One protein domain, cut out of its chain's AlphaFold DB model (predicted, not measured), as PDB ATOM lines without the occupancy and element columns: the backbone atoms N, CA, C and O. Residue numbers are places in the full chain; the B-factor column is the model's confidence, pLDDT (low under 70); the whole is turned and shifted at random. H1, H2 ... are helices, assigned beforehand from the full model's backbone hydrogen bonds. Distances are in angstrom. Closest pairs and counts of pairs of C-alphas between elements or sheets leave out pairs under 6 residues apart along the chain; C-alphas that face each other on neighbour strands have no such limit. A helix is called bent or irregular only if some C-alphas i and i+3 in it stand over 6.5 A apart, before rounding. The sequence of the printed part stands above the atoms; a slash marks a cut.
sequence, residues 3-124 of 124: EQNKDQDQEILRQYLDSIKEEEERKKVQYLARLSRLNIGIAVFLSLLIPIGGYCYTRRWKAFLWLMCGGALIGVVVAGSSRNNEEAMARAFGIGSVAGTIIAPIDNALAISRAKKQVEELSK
ATOM      1  N   GLU A   3     157.932 190.787 198.306       61.91
ATOM      2  CA  GLU A   3     157.843 190.011 199.558       61.91
ATOM      3  C   GLU A   3     157.335 188.586 199.314       61.91
ATOM      4  O   GLU A   3     158.002 187.643 199.717       61.91
ATOM      5  N   GLN A   4     156.275 188.410 198.514       65.50
ATOM      6  CA  GLN A   4     155.755 187.077 198.159       65.50
ATOM      7  C   GLN A   4     156.801 186.150 197.511       65.50
ATOM      8  O   GLN A   4     156.824 184.967 197.824       65.50
ATOM      9  N   ASN A   5     157.693 186.674 196.656       70.56
ATOM     10  CA  ASN A   5     158.777 185.869 196.071       70.56
ATOM     11  C   ASN A   5     159.823 185.459 197.119       70.56
ATOM     12  O   ASN A   5     160.310 184.337 197.080       70.56
ATOM     13  N   LYS A   6     160.145 186.335 198.082       74.00
ATOM     14  CA  LYS A   6     161.090 186.007 199.162       74.00
ATOM     15  C   LYS A   6     160.520 184.961 200.113       74.00
ATOM     16  O   LYS A   6     161.265 184.100 200.569       74.00
ATOM     17  N   ASP A   7     159.222 185.031 200.394       79.31
ATOM     18  CA  ASP A   7     158.541 184.059 201.247       79.31
ATOM     19  C   ASP A   7     158.464 182.682 200.569       79.31
ATOM     20  O   ASP A   7     158.755 181.672 201.209       79.31
ATOM     21  N   GLN A   8     158.189 182.638 199.259       82.94
ATOM     22  CA  GLN A   8     158.243 181.402 198.467       82.94
ATOM     23  C   GLN A   8     159.653 180.806 198.408       82.94
ATOM     24  O   GLN A   8     159.821 179.607 198.628       82.94
ATOM     25  N   ASP A   9     160.680 181.627 198.173       86.69
ATOM     26  CA  ASP A   9     162.072 181.168 198.172       86.69
ATOM     27  C   ASP A   9     162.468 180.593 199.541       86.69
ATOM     28  O   ASP A   9     163.108 179.543 199.622       86.69
ATOM     29  N   GLN A  10     162.052 181.240 200.637       88.75
ATOM     30  CA  GLN A  10     162.292 180.736 201.989       88.75
ATOM     31  C   GLN A  10     161.571 179.416 202.264       88.75
ATOM     32  O   GLN A  10     162.144 178.543 202.916       88.75
ATOM     33  N   GLU A  11     160.337 179.255 201.794       89.50
ATOM     34  CA  GLU A  11     159.573 178.020 201.959       89.50
ATOM     35  C   GLU A  11     160.219 176.855 201.196       89.50
ATOM     36  O   GLU A  11     160.413 175.776 201.759       89.50
ATOM     37  N   ILE A  12     160.666 177.106 199.964       91.25
ATOM     38  CA  ILE A  12     161.416 176.143 199.154       91.25
ATOM     39  C   ILE A  12     162.727 175.754 199.855       91.25
ATOM     40  O   ILE A  12     163.034 174.568 199.989       91.25
ATOM     41  N   LEU A  13     163.490 176.729 200.362       91.62
ATOM     42  CA  LEU A  13     164.717 176.473 201.126       91.62
ATOM     43  C   LEU A  13     164.456 175.621 202.373       91.62
ATOM     44  O   LEU A  13     165.235 174.714 202.661       91.62
ATOM     45  N   ARG A  14     163.364 175.879 203.102       92.56
ATOM     46  CA  ARG A  14     162.974 175.072 204.268       92.56
ATOM     47  C   ARG A  14     162.664 173.633 203.869       92.56
ATOM     48  O   ARG A  14     163.204 172.722 204.488       92.56
ATOM     49  N   GLN A  15     161.899 173.421 202.797       92.06
ATOM     50  CA  GLN A  15     161.613 172.076 202.283       92.06
ATOM     51  C   GLN A  15     162.888 171.326 201.865       92.06
ATOM     52  O   GLN A  15     163.056 170.144 202.185       92.06
ATOM     53  N   TYR A  16     163.832 172.003 201.202       91.81
ATOM     54  CA  TYR A  16     165.134 171.413 200.882       91.81
ATOM     55  C   TYR A  16     165.934 171.055 202.140       91.81
ATOM     56  O   TYR A  16     166.493 169.963 202.214       91.81
ATOM     57  N   LEU A  17     165.970 171.925 203.149       93.12
ATOM     58  CA  LEU A  17     166.665 171.635 204.407       93.12
ATOM     59  C   LEU A  17     166.041 170.451 205.153       93.12
ATOM     60  O   LEU A  17     166.772 169.596 205.655       93.12
ATOM     61  N   ASP A  18     164.712 170.370 205.185       93.81
ATOM     62  CA  ASP A  18     163.997 169.276 205.839       93.81
ATOM     63  C   ASP A  18     164.251 167.937 205.133       93.81
ATOM     64  O   ASP A  18     164.568 166.949 205.798       93.81
ATOM     65  N   SER A  19     164.225 167.905 203.795       91.19
ATOM     66  CA  SER A  19     164.555 166.689 203.031       91.19
ATOM     67  C   SER A  19     166.007 166.233 203.226       91.19
ATOM     68  O   SER A  19     166.260 165.041 203.422       91.19
ATOM     69  N   ILE A  20     166.967 167.168 203.260       92.19
ATOM     70  CA  ILE A  20     168.377 166.868 203.555       92.19
ATOM     71  C   ILE A  20     168.512 166.275 204.959       92.19
ATOM     72  O   ILE A  20     169.204 165.271 205.148       92.19
ATOM     73  N   LYS A  21     167.840 166.876 205.945       93.50
ATOM     74  CA  LYS A  21     167.862 166.408 207.332       93.50
ATOM     75  C   LYS A  21     167.272 165.005 207.451       93.50
ATOM     76  O   LYS A  21     167.854 164.158 208.124       93.50
ATOM     77  N   GLU A  22     166.166 164.727 206.766       91.25
ATOM     78  CA  GLU A  22     165.539 163.406 206.767       91.25
ATOM     79  C   GLU A  22     166.444 162.338 206.126       91.25
ATOM     80  O   GLU A  22     166.593 161.233 206.659       91.25
ATOM     81  N   GLU A  23     167.114 162.662 205.015       92.38
ATOM     82  CA  GLU A  23     168.127 161.782 204.426       92.38
ATOM     83  C   GLU A  23     169.296 161.509 205.375       92.38
ATOM     84  O   GLU A  23     169.794 160.379 205.449       92.38
ATOM     85  N   GLU A  24     169.771 162.541 206.069       91.31
ATOM     86  CA  GLU A  24     170.882 162.422 207.004       91.31
ATOM     87  C   GLU A  24     170.515 161.508 208.177       91.31
ATOM     88  O   GLU A  24     171.284 160.604 208.515       91.31
ATOM     89  N   GLU A  25     169.319 161.673 208.744       90.25
ATOM     90  CA  GLU A  25     168.786 160.800 209.792       90.25
ATOM     91  C   GLU A  25     168.666 159.349 209.310       90.25
ATOM     92  O   GLU A  25     169.147 158.429 209.978       90.25
ATOM     93  N   ARG A  26     168.151 159.115 208.093       88.88
ATOM     94  CA  ARG A  26     168.113 157.762 207.505       88.88
ATOM     95  C   ARG A  26     169.511 157.147 207.389       88.88
ATOM     96  O   ARG A  26     169.712 155.989 207.767       88.88
ATOM     97  N   LYS A  27     170.498 157.911 206.907       91.50
ATOM     98  CA  LYS A  27     171.898 157.457 206.790       91.50
ATOM     99  C   LYS A  27     172.507 157.157 208.163       91.50
ATOM    100  O   LYS A  27     173.210 156.152 208.302       91.50
ATOM    101  N   LYS A  28     172.219 157.972 209.185       90.06
ATOM    102  CA  LYS A  28     172.660 157.741 210.573       90.06
ATOM    103  C   LYS A  28     172.092 156.443 211.131       90.06
ATOM    104  O   LYS A  28     172.860 155.623 211.631       90.06
ATOM    105  N   VAL A  29     170.789 156.210 210.988       90.31
ATOM    106  CA  VAL A  29     170.133 154.984 211.474       90.31
ATOM    107  C   VAL A  29     170.719 153.744 210.797       90.31
ATOM    108  O   VAL A  29     171.095 152.788 211.476       90.31
ATOM    109  N   GLN A  30     170.891 153.767 209.470       91.75
ATOM    110  CA  GLN A  30     171.522 152.662 208.736       91.75
ATOM    111  C   GLN A  30     172.963 152.407 209.200       91.75
ATOM    112  O   GLN A  30     173.377 151.256 209.375       91.75
ATOM    113  N   TYR A  31     173.733 153.473 209.425       92.00
ATOM    114  CA  TYR A  31     175.094 153.373 209.937       92.00
ATOM    115  C   TYR A  31     175.138 152.747 211.339       92.00
ATOM    116  O   TYR A  31     175.929 151.827 211.565       92.00
ATOM    117  N   LEU A  32     174.274 153.195 212.256       92.00
ATOM    118  CA  LEU A  32     174.168 152.654 213.614       92.00
ATOM    119  C   LEU A  32     173.757 151.181 213.601       92.00
ATOM    120  O   LEU A  32     174.403 150.368 214.262       92.00
ATOM    121  N   ALA A  33     172.763 150.817 212.789       91.62
ATOM    122  CA  ALA A  33     172.313 149.436 212.627       91.62
ATOM    123  C   ALA A  33     173.415 148.519 212.075       91.62
ATOM    124  O   ALA A  33     173.544 147.370 212.493       91.62
ATOM    125  N   ARG A  34     174.244 149.010 211.145       94.62
ATOM    126  CA  ARG A  34     175.403 148.254 210.652       94.62
ATOM    127  C   ARG A  34     176.454 148.080 211.746       94.62
ATOM    128  O   ARG A  34     176.969 146.981 211.928       94.62
ATOM    129  N   LEU A  35     176.793 149.162 212.442       93.50
ATOM    130  CA  LEU A  35     177.853 149.172 213.449       93.50
ATOM    131  C   LEU A  35     177.485 148.321 214.675       93.50
ATOM    132  O   LEU A  35     178.339 147.609 215.196       93.50
ATOM    133  N   SER A  36     176.217 148.328 215.094       93.56
ATOM    134  CA  SER A  36     175.724 147.540 216.232       93.56
ATOM    135  C   SER A  36     175.781 146.025 215.999       93.56
ATOM    136  O   SER A  36     175.893 145.257 216.960       93.56
ATOM    137  N   ARG A  37     175.752 145.582 214.735       93.56
ATOM    138  CA  ARG A  37     175.872 144.168 214.341       93.56
ATOM    139  C   ARG A  37     177.310 143.648 214.365       93.56
ATOM    140  O   ARG A  37     177.505 142.437 214.318       93.56
ATOM    141  N   LEU A  38     178.312 144.526 214.437       94.00
ATOM    142  CA  LEU A  38     179.711 144.102 214.482       94.00
ATOM    143  C   LEU A  38     180.068 143.460 215.829       94.00
ATOM    144  O   LEU A  38     179.484 143.765 216.876       94.00
ATOM    145  N   ASN A  39     181.060 142.570 215.796       95.62
ATOM    146  CA  ASN A  39     181.580 141.911 216.988       95.62
ATOM    147  C   ASN A  39     182.718 142.744 217.600       95.62
ATOM    148  O   ASN A  39     183.723 143.021 216.941       95.62
ATOM    149  N   ILE A  40     182.566 143.112 218.878       94.50
ATOM    150  CA  ILE A  40     183.564 143.878 219.636       94.50
ATOM    151  C   ILE A  40     184.889 143.113 219.719       94.50
ATOM    152  O   ILE A  40     185.938 143.712 219.509       94.50
ATOM    153  N   GLY A  41     184.852 141.798 219.960       93.19
ATOM    154  CA  GLY A  41     186.056 140.977 220.096       93.19
ATOM    155  C   GLY A  41     186.914 140.976 218.830       93.19
ATOM    156  O   GLY A  41     188.126 141.133 218.917       93.19
ATOM    157  N   ILE A  42     186.283 140.901 217.652       94.31
ATOM    158  CA  ILE A  42     186.989 140.978 216.362       94.31
ATOM    159  C   ILE A  42     187.608 142.364 216.173       94.31
ATOM    160  O   ILE A  42     188.769 142.469 215.789       94.31
ATOM    161  N   ALA A  43     186.860 143.430 216.471       94.31
ATOM    162  CA  ALA A  43     187.368 144.793 216.347       94.31
ATOM    163  C   ALA A  43     188.580 145.039 217.262       94.31
ATOM    164  O   ALA A  43     189.578 145.599 216.815       94.31
ATOM    165  N   VAL A  44     188.514 144.569 218.511       93.62
ATOM    166  CA  VAL A  44     189.611 144.654 219.484       93.62
ATOM    167  C   VAL A  44     190.815 143.838 219.022       93.62
ATOM    168  O   VAL A  44     191.919 144.372 218.979       93.62
ATOM    169  N   PHE A  45     190.613 142.578 218.626       94.94
ATOM    170  CA  PHE A  45     191.689 141.704 218.155       94.94
ATOM    171  C   PHE A  45     192.429 142.304 216.953       94.94
ATOM    172  O   PHE A  45     193.657 142.384 216.952       94.94
ATOM    173  N   LEU A  46     191.687 142.801 215.959       93.81
ATOM    174  CA  LEU A  46     192.279 143.446 214.788       93.81
ATOM    175  C   LEU A  46     193.033 144.725 215.157       93.81
ATOM    176  O   LEU A  46     194.125 144.937 214.640       93.81
ATOM    177  N   SER A  47     192.486 145.553 216.051       92.56
ATOM    178  CA  SER A  47     193.152 146.770 216.529       92.56
ATOM    179  C   SER A  47     194.429 146.506 217.332       92.56
ATOM    180  O   SER A  47     195.332 147.339 217.291       92.56
ATOM    181  N   LEU A  48     194.511 145.384 218.054       91.12
ATOM    182  CA  LEU A  48     195.714 144.988 218.790       91.12
ATOM    183  C   LEU A  48     196.819 144.491 217.855       91.12
ATOM    184  O   LEU A  48     197.981 144.815 218.079       91.12
ATOM    185  N   LEU A  49     196.465 143.734 216.808       90.50
ATOM    186  CA  LEU A  49     197.431 143.288 215.800       90.50
ATOM    187  C   LEU A  49     198.013 144.474 215.033       90.50
ATOM    188  O   LEU A  49     199.227 144.621 214.927       90.50
ATOM    189  N   ILE A  50     197.135 145.305 214.471       88.75
ATOM    190  CA  ILE A  50     197.518 146.504 213.735       88.75
ATOM    191  C   ILE A  50     196.432 147.555 213.995       88.75
ATOM    192  O   ILE A  50     195.283 147.315 213.622       88.75
ATOM    193  N   PRO A  51     196.746 148.743 214.548       84.94
ATOM    194  CA  PRO A  51     195.737 149.750 214.900       84.94
ATOM    195  C   PRO A  51     194.732 150.054 213.778       84.94
ATOM    196  O   PRO A  51     193.530 150.168 214.030       84.94
ATOM    197  N   ILE A  52     195.199 150.098 212.524       90.75
ATOM    198  CA  ILE A  52     194.367 150.319 211.331       90.75
ATOM    199  C   ILE A  52     193.344 149.195 211.080       90.75
ATOM    200  O   ILE A  52     192.264 149.458 210.555       90.75
ATOM    201  N   GLY A  53     193.637 147.958 211.487       91.94
ATOM    202  CA  GLY A  53     192.807 146.781 211.230       91.94
ATOM    203  C   GLY A  53     191.402 146.911 211.814       91.94
ATOM    204  O   GLY A  53     190.414 146.641 211.127       91.94
ATOM    205  N   GLY A  54     191.286 147.410 213.049       92.19
ATOM    206  CA  GLY A  54     189.976 147.661 213.654       92.19
ATOM    207  C   GLY A  54     189.188 148.762 212.941       92.19
ATOM    208  O   GLY A  54     187.984 148.617 212.743       92.19
ATOM    209  N   TYR A  55     189.856 149.818 212.466       93.88
ATOM    210  CA  TYR A  55     189.207 150.896 211.709       93.88
ATOM    211  C   TYR A  55     188.758 150.467 210.308       93.88
ATOM    212  O   TYR A  55     187.705 150.917 209.850       93.88
ATOM    213  N   CYS A  56     189.496 149.562 209.657       93.75
ATOM    214  CA  CYS A  56     189.063 148.905 208.424       93.75
ATOM    215  C   CYS A  56     187.792 148.081 208.661       93.75
ATOM    216  O   CYS A  56     186.823 148.201 207.908       93.75
ATOM    217  N   TYR A  57     187.773 147.286 209.735       94.06
ATOM    218  CA  TYR A  57     186.637 146.432 210.084       94.06
ATOM    219  C   TYR A  57     185.383 147.243 210.433       94.06
ATOM    220  O   TYR A  57     184.298 146.964 209.921       94.06
ATOM    221  N   THR A  58     185.522 148.301 211.237       93.44
ATOM    222  CA  THR A  58     184.399 149.185 211.597       93.44
ATOM    223  C   THR A  58     184.049 150.201 210.503       93.44
ATOM    224  O   THR A  58     182.995 150.843 210.565       93.44
ATOM    225  N   ARG A  59     184.902 150.337 209.476       93.75
ATOM    226  CA  ARG A  59     184.842 151.358 208.413       93.75
ATOM    227  C   ARG A  59     184.793 152.789 208.968       93.75
ATOM    228  O   ARG A  59     184.124 153.657 208.405       93.75
ATOM    229  N   ARG A  60     185.483 153.047 210.084       93.50
ATOM    230  CA  ARG A  60     185.510 154.346 210.786       93.50
ATOM    231  C   ARG A  60     186.738 155.185 210.411       93.50
ATOM    232  O   ARG A  60     187.472 155.650 211.277       93.50
ATOM    233  N   TRP A  61     186.929 155.443 209.115       93.44
ATOM    234  CA  TRP A  61     188.086 156.192 208.591       93.44
ATOM    235  C   TRP A  61     188.248 157.594 209.178       93.44
ATOM    236  O   TRP A  61     189.364 158.016 209.451       93.44
ATOM    237  N   LYS A  62     187.144 158.302 209.450       93.50
ATOM    238  CA  LYS A  62     187.206 159.618 210.103       93.50
ATOM    239  C   LYS A  62     187.848 159.538 211.493       93.50
ATOM    240  O   LYS A  62     188.672 160.378 211.822       93.50
ATOM    241  N   ALA A  63     187.502 158.526 212.291       93.00
ATOM    242  CA  ALA A  63     188.084 158.335 213.620       93.00
ATOM    243  C   ALA A  63     189.567 157.941 213.538       93.00
ATOM    244  O   ALA A  63     190.375 158.436 214.316       93.00
ATOM    245  N   PHE A  64     189.937 157.130 212.544       93.12
ATOM    246  CA  PHE A  64     191.339 156.824 212.265       93.12
ATOM    247  C   PHE A  64     192.150 158.076 211.898       93.12
ATOM    248  O   PHE A  64     193.242 158.272 212.420       93.12
ATOM    249  N   LEU A  65     191.610 158.957 211.049       93.62
ATOM    250  CA  LEU A  65     192.269 160.221 210.712       93.62
ATOM    251  C   LEU A  65     192.456 161.106 211.948       93.62
ATOM    252  O   LEU A  65     193.529 161.668 212.126       93.62
ATOM    253  N   TRP A  66     191.463 161.164 212.841       93.38
ATOM    254  CA  TRP A  66     191.607 161.861 214.122       93.38
ATOM    255  C   TRP A  66     192.714 161.267 214.998       93.38
ATOM    256  O   TRP A  66     193.493 162.021 215.577       93.38
ATOM    257  N   LEU A  67     192.825 159.936 215.054       90.56
ATOM    258  CA  LEU A  67     193.914 159.259 215.758       90.56
ATOM    259  C   LEU A  67     195.281 159.630 215.163       90.56
ATOM    260  O   LEU A  67     196.200 159.968 215.905       90.56
ATOM    261  N   MET A  68     195.399 159.628 213.833       90.50
ATOM    262  CA  MET A  68     196.627 160.014 213.130       90.50
ATOM    263  C   MET A  68     196.984 161.484 213.360       90.50
ATOM    264  O   MET A  68     198.143 161.791 213.621       90.50
ATOM    265  N   CYS A  69     196.005 162.392 213.327       91.94
ATOM    266  CA  CYS A  69     196.215 163.802 213.645       91.94
ATOM    267  C   CYS A  69     196.689 163.992 215.093       91.94
ATOM    268  O   CYS A  69     197.638 164.735 215.328       91.94
ATOM    269  N   GLY A  70     196.085 163.289 216.057       88.75
ATOM    270  CA  GLY A  70     196.541 163.301 217.449       88.75
ATOM    271  C   GLY A  70     197.975 162.783 217.595       88.75
ATOM    272  O   GLY A  70     198.798 163.413 218.258       88.75
ATOM    273  N   GLY A  71     198.304 161.684 216.911       87.56
ATOM    274  CA  GLY A  71     199.665 161.144 216.859       87.56
ATOM    275  C   GLY A  71     200.668 162.113 216.231       87.56
ATOM    276  O   GLY A  71     201.770 162.272 216.750       87.56
ATOM    277  N   ALA A  72     200.280 162.818 215.166       87.94
ATOM    278  CA  ALA A  72     201.115 163.828 214.525       87.94
ATOM    279  C   ALA A  72     201.407 165.010 215.462       87.94
ATOM    280  O   ALA A  72     202.549 165.454 215.531       87.94
ATOM    281  N   LEU A  73     200.418 165.478 216.234       89.06
ATOM    282  CA  LEU A  73     200.625 166.530 217.237       89.06
ATOM    283  C   LEU A  73     201.622 166.097 218.317       89.06
ATOM    284  O   LEU A  73     202.531 166.854 218.654       89.06
ATOM    285  N   ILE A  74     201.500 164.864 218.815       86.00
ATOM    286  CA  ILE A  74     202.480 164.293 219.751       86.00
ATOM    287  C   ILE A  74     203.863 164.234 219.090       86.00
ATOM    288  O   ILE A  74     204.856 164.621 219.702       86.00
ATOM    289  N   GLY A  75     203.929 163.819 217.824       85.06
ATOM    290  CA  GLY A  75     205.160 163.796 217.040       85.06
ATOM    291  C   GLY A  75     205.828 165.168 216.928       85.06
ATOM    292  O   GLY A  75     207.036 165.260 217.116       85.06
ATOM    293  N   VAL A  76     205.059 166.239 216.709       87.00
ATOM    294  CA  VAL A  76     205.571 167.621 216.678       87.00
ATOM    295  C   VAL A  76     206.164 168.027 218.030       87.00
ATOM    296  O   VAL A  76     207.247 168.608 218.069       87.00
ATOM    297  N   VAL A  77     205.507 167.686 219.142       86.50
ATOM    298  CA  VAL A  77     206.015 167.978 220.496       86.50
ATOM    299  C   VAL A  77     207.317 167.217 220.781       86.50
ATOM    300  O   VAL A  77     208.278 167.781 221.312       86.50
ATOM    301  N   VAL A  78     207.384 165.944 220.390       83.88
ATOM    302  CA  VAL A  78     208.591 165.114 220.533       83.88
ATOM    303  C   VAL A  78     209.725 165.627 219.638       83.88
ATOM    304  O   VAL A  78     210.872 165.686 220.076       83.88
ATOM    305  N   ALA A  79     209.424 166.062 218.414       80.94
ATOM    306  CA  ALA A  79     210.400 166.656 217.504       80.94
ATOM    307  C   ALA A  79     210.957 167.984 218.027       80.94
ATOM    308  O   ALA A  79     212.170 168.173 218.032       80.94
ATOM    309  N   GLY A  80     210.100 168.869 218.544       78.75
ATOM    310  CA  GLY A  80     210.512 170.171 219.077       78.75
ATOM    311  C   GLY A  80     211.407 170.102 220.320       78.75
ATOM    312  O   GLY A  80     212.051 171.090 220.662       78.75
ATOM    313  N   SER A  81     211.472 168.949 220.990       76.25
ATOM    314  CA  SER A  81     212.315 168.719 222.171       76.25
ATOM    315  C   SER A  81     213.609 167.951 221.870       76.25
ATOM    316  O   SER A  81     214.418 167.737 222.774       76.25
ATOM    317  N   SER A  82     213.841 167.557 220.613       77.06
ATOM    318  CA  SER A  82     214.999 166.753 220.214       77.06
ATOM    319  C   SER A  82     216.002 167.554 219.383       77.06
ATOM    320  O   SER A  82     215.634 168.363 218.539       77.06
ATOM    321  N   ARG A  83     217.299 167.293 219.588       76.25
ATOM    322  CA  ARG A  83     218.386 167.861 218.765       76.25
ATOM    323  C   ARG A  83     218.625 167.088 217.465       76.25
ATOM    324  O   ARG A  83     219.256 167.621 216.560       76.25
ATOM    325  N   ASN A  84     218.145 165.845 217.386       87.31
ATOM    326  CA  ASN A  84     218.285 164.972 216.224       87.31
ATOM    327  C   ASN A  84     216.896 164.561 215.709       87.31
ATOM    328  O   ASN A  84     216.108 163.953 216.443       87.31
ATOM    329  N   ASN A  85     216.616 164.889 214.444       82.94
ATOM    330  CA  ASN A  85     215.342 164.609 213.783       82.94
ATOM    331  C   ASN A  85     215.080 163.106 213.625       82.94
ATOM    332  O   ASN A  85     213.936 162.673 213.750       82.94
ATOM    333  N   GLU A  86     216.119 162.303 213.392       85.81
ATOM    334  CA  GLU A  86     215.979 160.859 213.184       85.81
ATOM    335  C   GLU A  86     215.589 160.147 214.487       85.81
ATOM    336  O   GLU A  86     214.618 159.389 214.527       85.81
ATOM    337  N   GLU A  87     216.260 160.484 215.593       85.75
ATOM    338  CA  GLU A  87     215.889 159.987 216.923       85.75
ATOM    339  C   GLU A  87     214.490 160.447 217.338       85.75
ATOM    340  O   GLU A  87     213.736 159.682 217.943       85.75
ATOM    341  N   ALA A  88     214.119 161.686 217.011       85.19
ATOM    342  CA  ALA A  88     212.791 162.198 217.316       85.19
ATOM    343  C   ALA A  88     211.702 161.441 216.555       85.19
ATOM    344  O   ALA A  88     210.678 161.085 217.139       85.19
ATOM    345  N   MET A  89     211.941 161.156 215.272       85.44
ATOM    346  CA  MET A  89     211.018 160.400 214.436       85.44
ATOM    347  C   MET A  89     210.862 158.964 214.942       85.44
ATOM    348  O   MET A  89     209.736 158.490 215.079       85.44
ATOM    349  N   ALA A  90     211.963 158.293 215.299       87.94
ATOM    350  CA  ALA A  90     211.923 156.946 215.866       87.94
ATOM    351  C   ALA A  90     211.159 156.901 217.201       87.94
ATOM    352  O   ALA A  90     210.323 156.020 217.415       87.94
ATOM    353  N   ARG A  91     211.381 157.885 218.086       86.56
ATOM    354  CA  ARG A  91     210.654 158.006 219.361       86.56
ATOM    355  C   ARG A  91     209.172 158.289 219.148       86.56
ATOM    356  O   ARG A  91     208.340 157.629 219.764       86.56
ATOM    357  N   ALA A  92     208.833 159.227 218.266       87.38
ATOM    358  CA  ALA A  92     207.450 159.547 217.934       87.38
ATOM    359  C   ALA A  92     206.720 158.334 217.339       87.38
ATOM    360  O   ALA A  92     205.599 158.036 217.747       87.38
ATOM    361  N   PHE A  93     207.370 157.591 216.438       87.19
ATOM    362  CA  PHE A  93     206.827 156.359 215.873       87.19
ATOM    363  C   PHE A  93     206.631 155.271 216.936       87.19
ATOM    364  O   PHE A  93     205.571 154.647 216.977       87.19
ATOM    365  N   GLY A  94     207.607 155.063 217.824       88.12
ATOM    366  CA  GLY A  94     207.499 154.094 218.918       88.12
ATOM    367  C   GLY A  94     206.353 154.421 219.878       88.12
ATOM    368  O   GLY A  94     205.493 153.576 220.127       88.12
ATOM    369  N   ILE A  95     206.284 155.671 220.351       87.06
ATOM    370  CA  ILE A  95     205.203 156.155 221.227       87.06
ATOM    371  C   ILE A  95     203.852 156.037 220.518       87.06
ATOM    372  O   ILE A  95     202.902 155.505 221.088       87.06
ATOM    373  N   GLY A  96     203.769 156.498 219.267       87.69
ATOM    374  CA  GLY A  96     202.550 156.450 218.466       87.69
ATOM    375  C   GLY A  96     202.066 155.025 218.204       87.69
ATOM    376  O   GLY A  96     200.866 154.774 218.267       87.69
ATOM    377  N   SER A  97     202.979 154.077 217.985       86.88
ATOM    378  CA  SER A  97     202.638 152.664 217.782       86.88
ATOM    379  C   SER A  97     202.054 152.045 219.051       86.88
ATOM    380  O   SER A  97     200.976 151.454 219.002       86.88
ATOM    381  N   VAL A  98     202.699 152.248 220.206       89.06
ATOM    382  CA  VAL A  98     202.198 151.748 221.498       89.06
ATOM    383  C   VAL A  98     200.858 152.397 221.841       89.06
ATOM    384  O   VAL A  98     199.875 151.696 222.088       89.06
ATOM    385  N   ALA A  99     200.772 153.727 221.779       89.06
ATOM    386  CA  ALA A  99     199.533 154.451 222.039       89.06
ATOM    387  C   ALA A  99     198.415 154.013 221.079       89.06
ATOM    388  O   ALA A  99     197.289 153.778 221.511       89.06
ATOM    389  N   GLY A 100     198.724 153.820 219.795       88.31
ATOM    390  CA  GLY A 100     197.785 153.348 218.782       88.31
ATOM    391  C   GLY A 100     197.208 151.969 219.100       88.31
ATOM    392  O   GLY A 100     195.994 151.792 219.003       88.31
ATOM    393  N   THR A 101     198.037 151.015 219.542       90.56
ATOM    394  CA  THR A 101     197.576 149.663 219.927       90.56
ATOM    395  C   THR A 101     196.671 149.653 221.159       90.56
ATOM    396  O   THR A 101     195.912 148.710 221.334       90.56
ATOM    397  N   ILE A 102     196.692 150.705 221.983       92.62
ATOM    398  CA  ILE A 102     195.820 150.847 223.159       92.62
ATOM    399  C   ILE A 102     194.558 151.644 222.809       92.62
ATOM    400  O   ILE A 102     193.444 151.244 223.142       92.62
ATOM    401  N   ILE A 103     194.710 152.767 222.106       93.50
ATOM    402  CA  ILE A 103     193.605 153.678 221.794       93.50
ATOM    403  C   ILE A 103     192.659 153.059 220.760       93.50
ATOM    404  O   ILE A 103     191.442 153.112 220.938       93.50
ATOM    405  N   ALA A 104     193.191 152.439 219.701       94.06
ATOM    406  CA  ALA A 104     192.383 151.861 218.628       94.06
ATOM    407  C   ALA A 104     191.381 150.785 219.099       94.06
ATOM    408  O   ALA A 104     190.211 150.881 218.706       94.06
ATOM    409  N   PRO A 105     191.748 149.779 219.923       94.75
ATOM    410  CA  PRO A 105     190.774 148.790 220.384       94.75
ATOM    411  C   PRO A 105     189.713 149.409 221.298       94.75
ATOM    412  O   PRO A 105     188.538 149.071 221.162       94.75
ATOM    413  N   ILE A 106     190.093 150.347 222.177       95.69
ATOM    414  CA  ILE A 106     189.156 151.034 223.080       95.69
ATOM    415  C   ILE A 106     188.144 151.855 222.276       95.69
ATOM    416  O   ILE A 106     186.938 151.706 222.473       95.69
ATOM    417  N   ASP A 107     188.606 152.687 221.342       95.56
ATOM    418  CA  ASP A 107     187.722 153.520 220.523       95.56
ATOM    419  C   ASP A 107     186.765 152.667 219.674       95.56
ATOM    420  O   ASP A 107     185.564 152.946 219.625       95.56
ATOM    421  N   ASN A 108     187.251 151.588 219.049       95.50
ATOM    422  CA  ASN A 108     186.390 150.699 218.267       95.50
ATOM    423  C   ASN A 108     185.377 149.942 219.140       95.50
ATOM    424  O   ASN A 108     184.207 149.845 218.761       95.50
ATOM    425  N   ALA A 109     185.781 149.464 220.320       95.62
ATOM    426  CA  ALA A 109     184.877 148.812 221.263       95.62
ATOM    427  C   ALA A 109     183.780 149.768 221.758       95.62
ATOM    428  O   ALA A 109     182.595 149.424 221.719       95.62
ATOM    429  N   LEU A 110     184.157 150.988 222.155       96.62
ATOM    430  CA  LEU A 110     183.216 152.018 222.599       96.62
ATOM    431  C   LEU A 110     182.238 152.403 221.492       96.62
ATOM    432  O   LEU A 110     181.048 152.562 221.757       96.62
ATOM    433  N   ALA A 111     182.699 152.527 220.249       95.38
ATOM    434  CA  ALA A 111     181.828 152.870 219.132       95.38
ATOM    435  C   ALA A 111     180.780 151.788 218.847       95.38
ATOM    436  O   ALA A 111     179.609 152.114 218.649       95.38
ATOM    437  N   ILE A 112     181.173 150.512 218.875       95.50
ATOM    438  CA  ILE A 112     180.236 149.397 218.700       95.50
ATOM    439  C   ILE A 112     179.263 149.326 219.884       95.50
ATOM    440  O   ILE A 112     178.060 149.186 219.674       95.50
ATOM    441  N   SER A 113     179.747 149.471 221.122       96.50
ATOM    442  CA  SER A 113     178.893 149.468 222.319       96.50
ATOM    443  C   SER A 113     177.863 150.603 222.293       96.50
ATOM    444  O   SER A 113     176.676 150.358 222.510       96.50
ATOM    445  N   ARG A 114     178.284 151.825 221.948       95.44
ATOM    446  CA  ARG A 114     177.380 152.975 221.799       95.44
ATOM    447  C   ARG A 114     176.351 152.744 220.696       95.44
ATOM    448  O   ARG A 114     175.184 153.054 220.904       95.44
ATOM    449  N   ALA A 115     176.753 152.167 219.562       94.62
ATOM    450  CA  ALA A 115     175.825 151.846 218.481       94.62
ATOM    451  C   ALA A 115     174.787 150.794 218.894       94.62
ATOM    452  O   ALA A 115     173.613 150.943 218.573       94.62
ATOM    453  N   LYS A 116     175.194 149.755 219.638       94.88
ATOM    454  CA  LYS A 116     174.266 148.763 220.205       94.88
ATOM    455  C   LYS A 116     173.247 149.420 221.135       94.88
ATOM    456  O   LYS A 116     172.057 149.199 220.952       94.88
ATOM    457  N   LYS A 117     173.708 150.274 222.054       95.38
ATOM    458  CA  LYS A 117     172.836 150.990 222.995       95.38
ATOM    459  C   LYS A 117     171.826 151.897 222.281       95.38
ATOM    460  O   LYS A 117     170.646 151.838 222.589       95.38
ATOM    461  N   GLN A 118     172.268 152.674 221.291       93.75
ATOM    462  CA  GLN A 118     171.377 153.557 220.525       93.75
ATOM    463  C   GLN A 118     170.325 152.778 219.726       93.75
ATOM    464  O   GLN A 118     169.174 153.190 219.660       93.75
ATOM    465  N   VAL A 119     170.695 151.640 219.131       92.25
ATOM    466  CA  VAL A 119     169.729 150.785 218.422       92.25
ATOM    467  C   VAL A 119     168.729 150.151 219.391       92.25
ATOM    468  O   VAL A 119     167.556 150.052 219.051       92.25
ATOM    469  N   GLU A 120     169.163 149.757 220.591       92.44
ATOM    470  CA  GLU A 120     168.267 149.245 221.633       92.44
ATOM    471  C   GLU A 120     167.265 150.315 222.094       92.44
ATOM    472  O   GLU A 120     166.074 150.034 222.190       92.44
ATOM    473  N   GLU A 121     167.725 151.547 222.326       91.75
ATOM    474  CA  GLU A 121     166.875 152.687 222.701       91.75
ATOM    475  C   GLU A 121     165.848 153.038 221.618       91.75
ATOM    476  O   GLU A 121     164.713 153.346 221.949       91.75
ATOM    477  N   LEU A 122     166.209 152.931 220.335       85.62
ATOM    478  CA  LEU A 122     165.286 153.137 219.211       85.62
ATOM    479  C   LEU A 122     164.269 151.997 219.028       85.62
ATOM    480  O   LEU A 122     163.317 152.151 218.268       85.62
ATOM    481  N   SER A 123     164.501 150.839 219.654       78.94
ATOM    482  CA  SER A 123     163.619 149.665 219.573       78.94
ATOM    483  C   SER A 123     162.657 149.518 220.757       78.94
ATOM    484  O   SER A 123     161.832 148.605 220.740       78.94
ATOM    485  N   LYS A 124     162.792 150.374 221.777       71.25
ATOM    486  CA  LYS A 124     161.895 150.463 222.939       71.25
ATOM    487  C   LYS A 124     160.775 151.455 222.666       71.25
ATOM    488  O   LYS A 124     159.651 151.166 223.127       71.25
TER     489      LYS A 124
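What this domain is: This is residues 3 to 124 of the 124 residues of an uncharacterized protein of Aphanizomenon flos-aquae (strain 2012/KM1/D3) (UniProt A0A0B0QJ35). A long, kinked helix, H5, makes the spine of a flat, L-like model: H4 folds back along its first part, the short hairpin of H2 and H3 packs on its later part, and the long helix H1 meets it near its end and stretches away. Residues 3 to 28 of H1 stick out from the body as a straight arm. The printed part has 122 residues with five named helices, H1 to H5 in order, and no named strand; the class is all helix. It is extended, with a radius of gyration of the C-alphas of 21.3 A and spans of 69 by 40 by 19 A.

Where its parts are: H5, residues 85 to 122, is the longest helix, 51.6 A from C-alpha 85 at (215.342, 164.609, 213.783) to C-alpha 122 at (165.286, 153.137, 219.211). It has a kink of 32 degrees near residue 100, yet it is neither bent nor irregular, only just: C-alphas 102 and 105 are 6.1 A apart. H4, residues 61 to 80, is 28.4 A long. H3, residues 51 to 58, and H2, residues 40 to 49, are short. H1, residues 3 to 36, runs 49.0 A from C-alpha 3 at (157.843, 190.011, 199.558).

How they stand to each other: H5 is the hub and touches the four other helices. With residues 85 to 100 alone it touches H4, its partner in a helical hairpin, at a shallow tilt of 29 degrees, opposite ways; the closest C-alphas, of Gly 75 and Ala 92, are 4.9 A apart. With residues 101 to 113 it touches H2 at a shallow tilt of 6 degrees, opposite ways, closest at the C-alphas of Val 44 and Pro 105, 4.4 A. With residues 100 to 108 it touches H3, the same way at 22 degrees, a shallow tilt; the closest C-alphas, of Pro 51 and Thr 101, are 5.4 A apart. H2 and H3 form a helical hairpin, with the C-alphas of Ser 47 and Gly 54 closest at 4.4 A. H3 and H4 form another, closest at the C-alphas of Tyr 55 and Trp 61, 6.2 A. H1 touches H5 with residues 32 to 36 alone, about perpendicular at 80 degrees; the C-alphas of Ser 36 and Lys 116 are closest, 4.4 A. H4 is apart from H1 and H2. Every O i to N i+4 pair is within hydrogen-bond range in H1, H2 and H4; in H3 it is 3 of 4 and in H5 32 of 34.

The domain as a whole: The two C-alphas farthest apart, of Gln 4 and Asn 84, are 68.7 A apart. The printed part has no cut, and the four links are tight. Mean pLDDT of the printed part is 89.5; residues 3 to 4 are under 70.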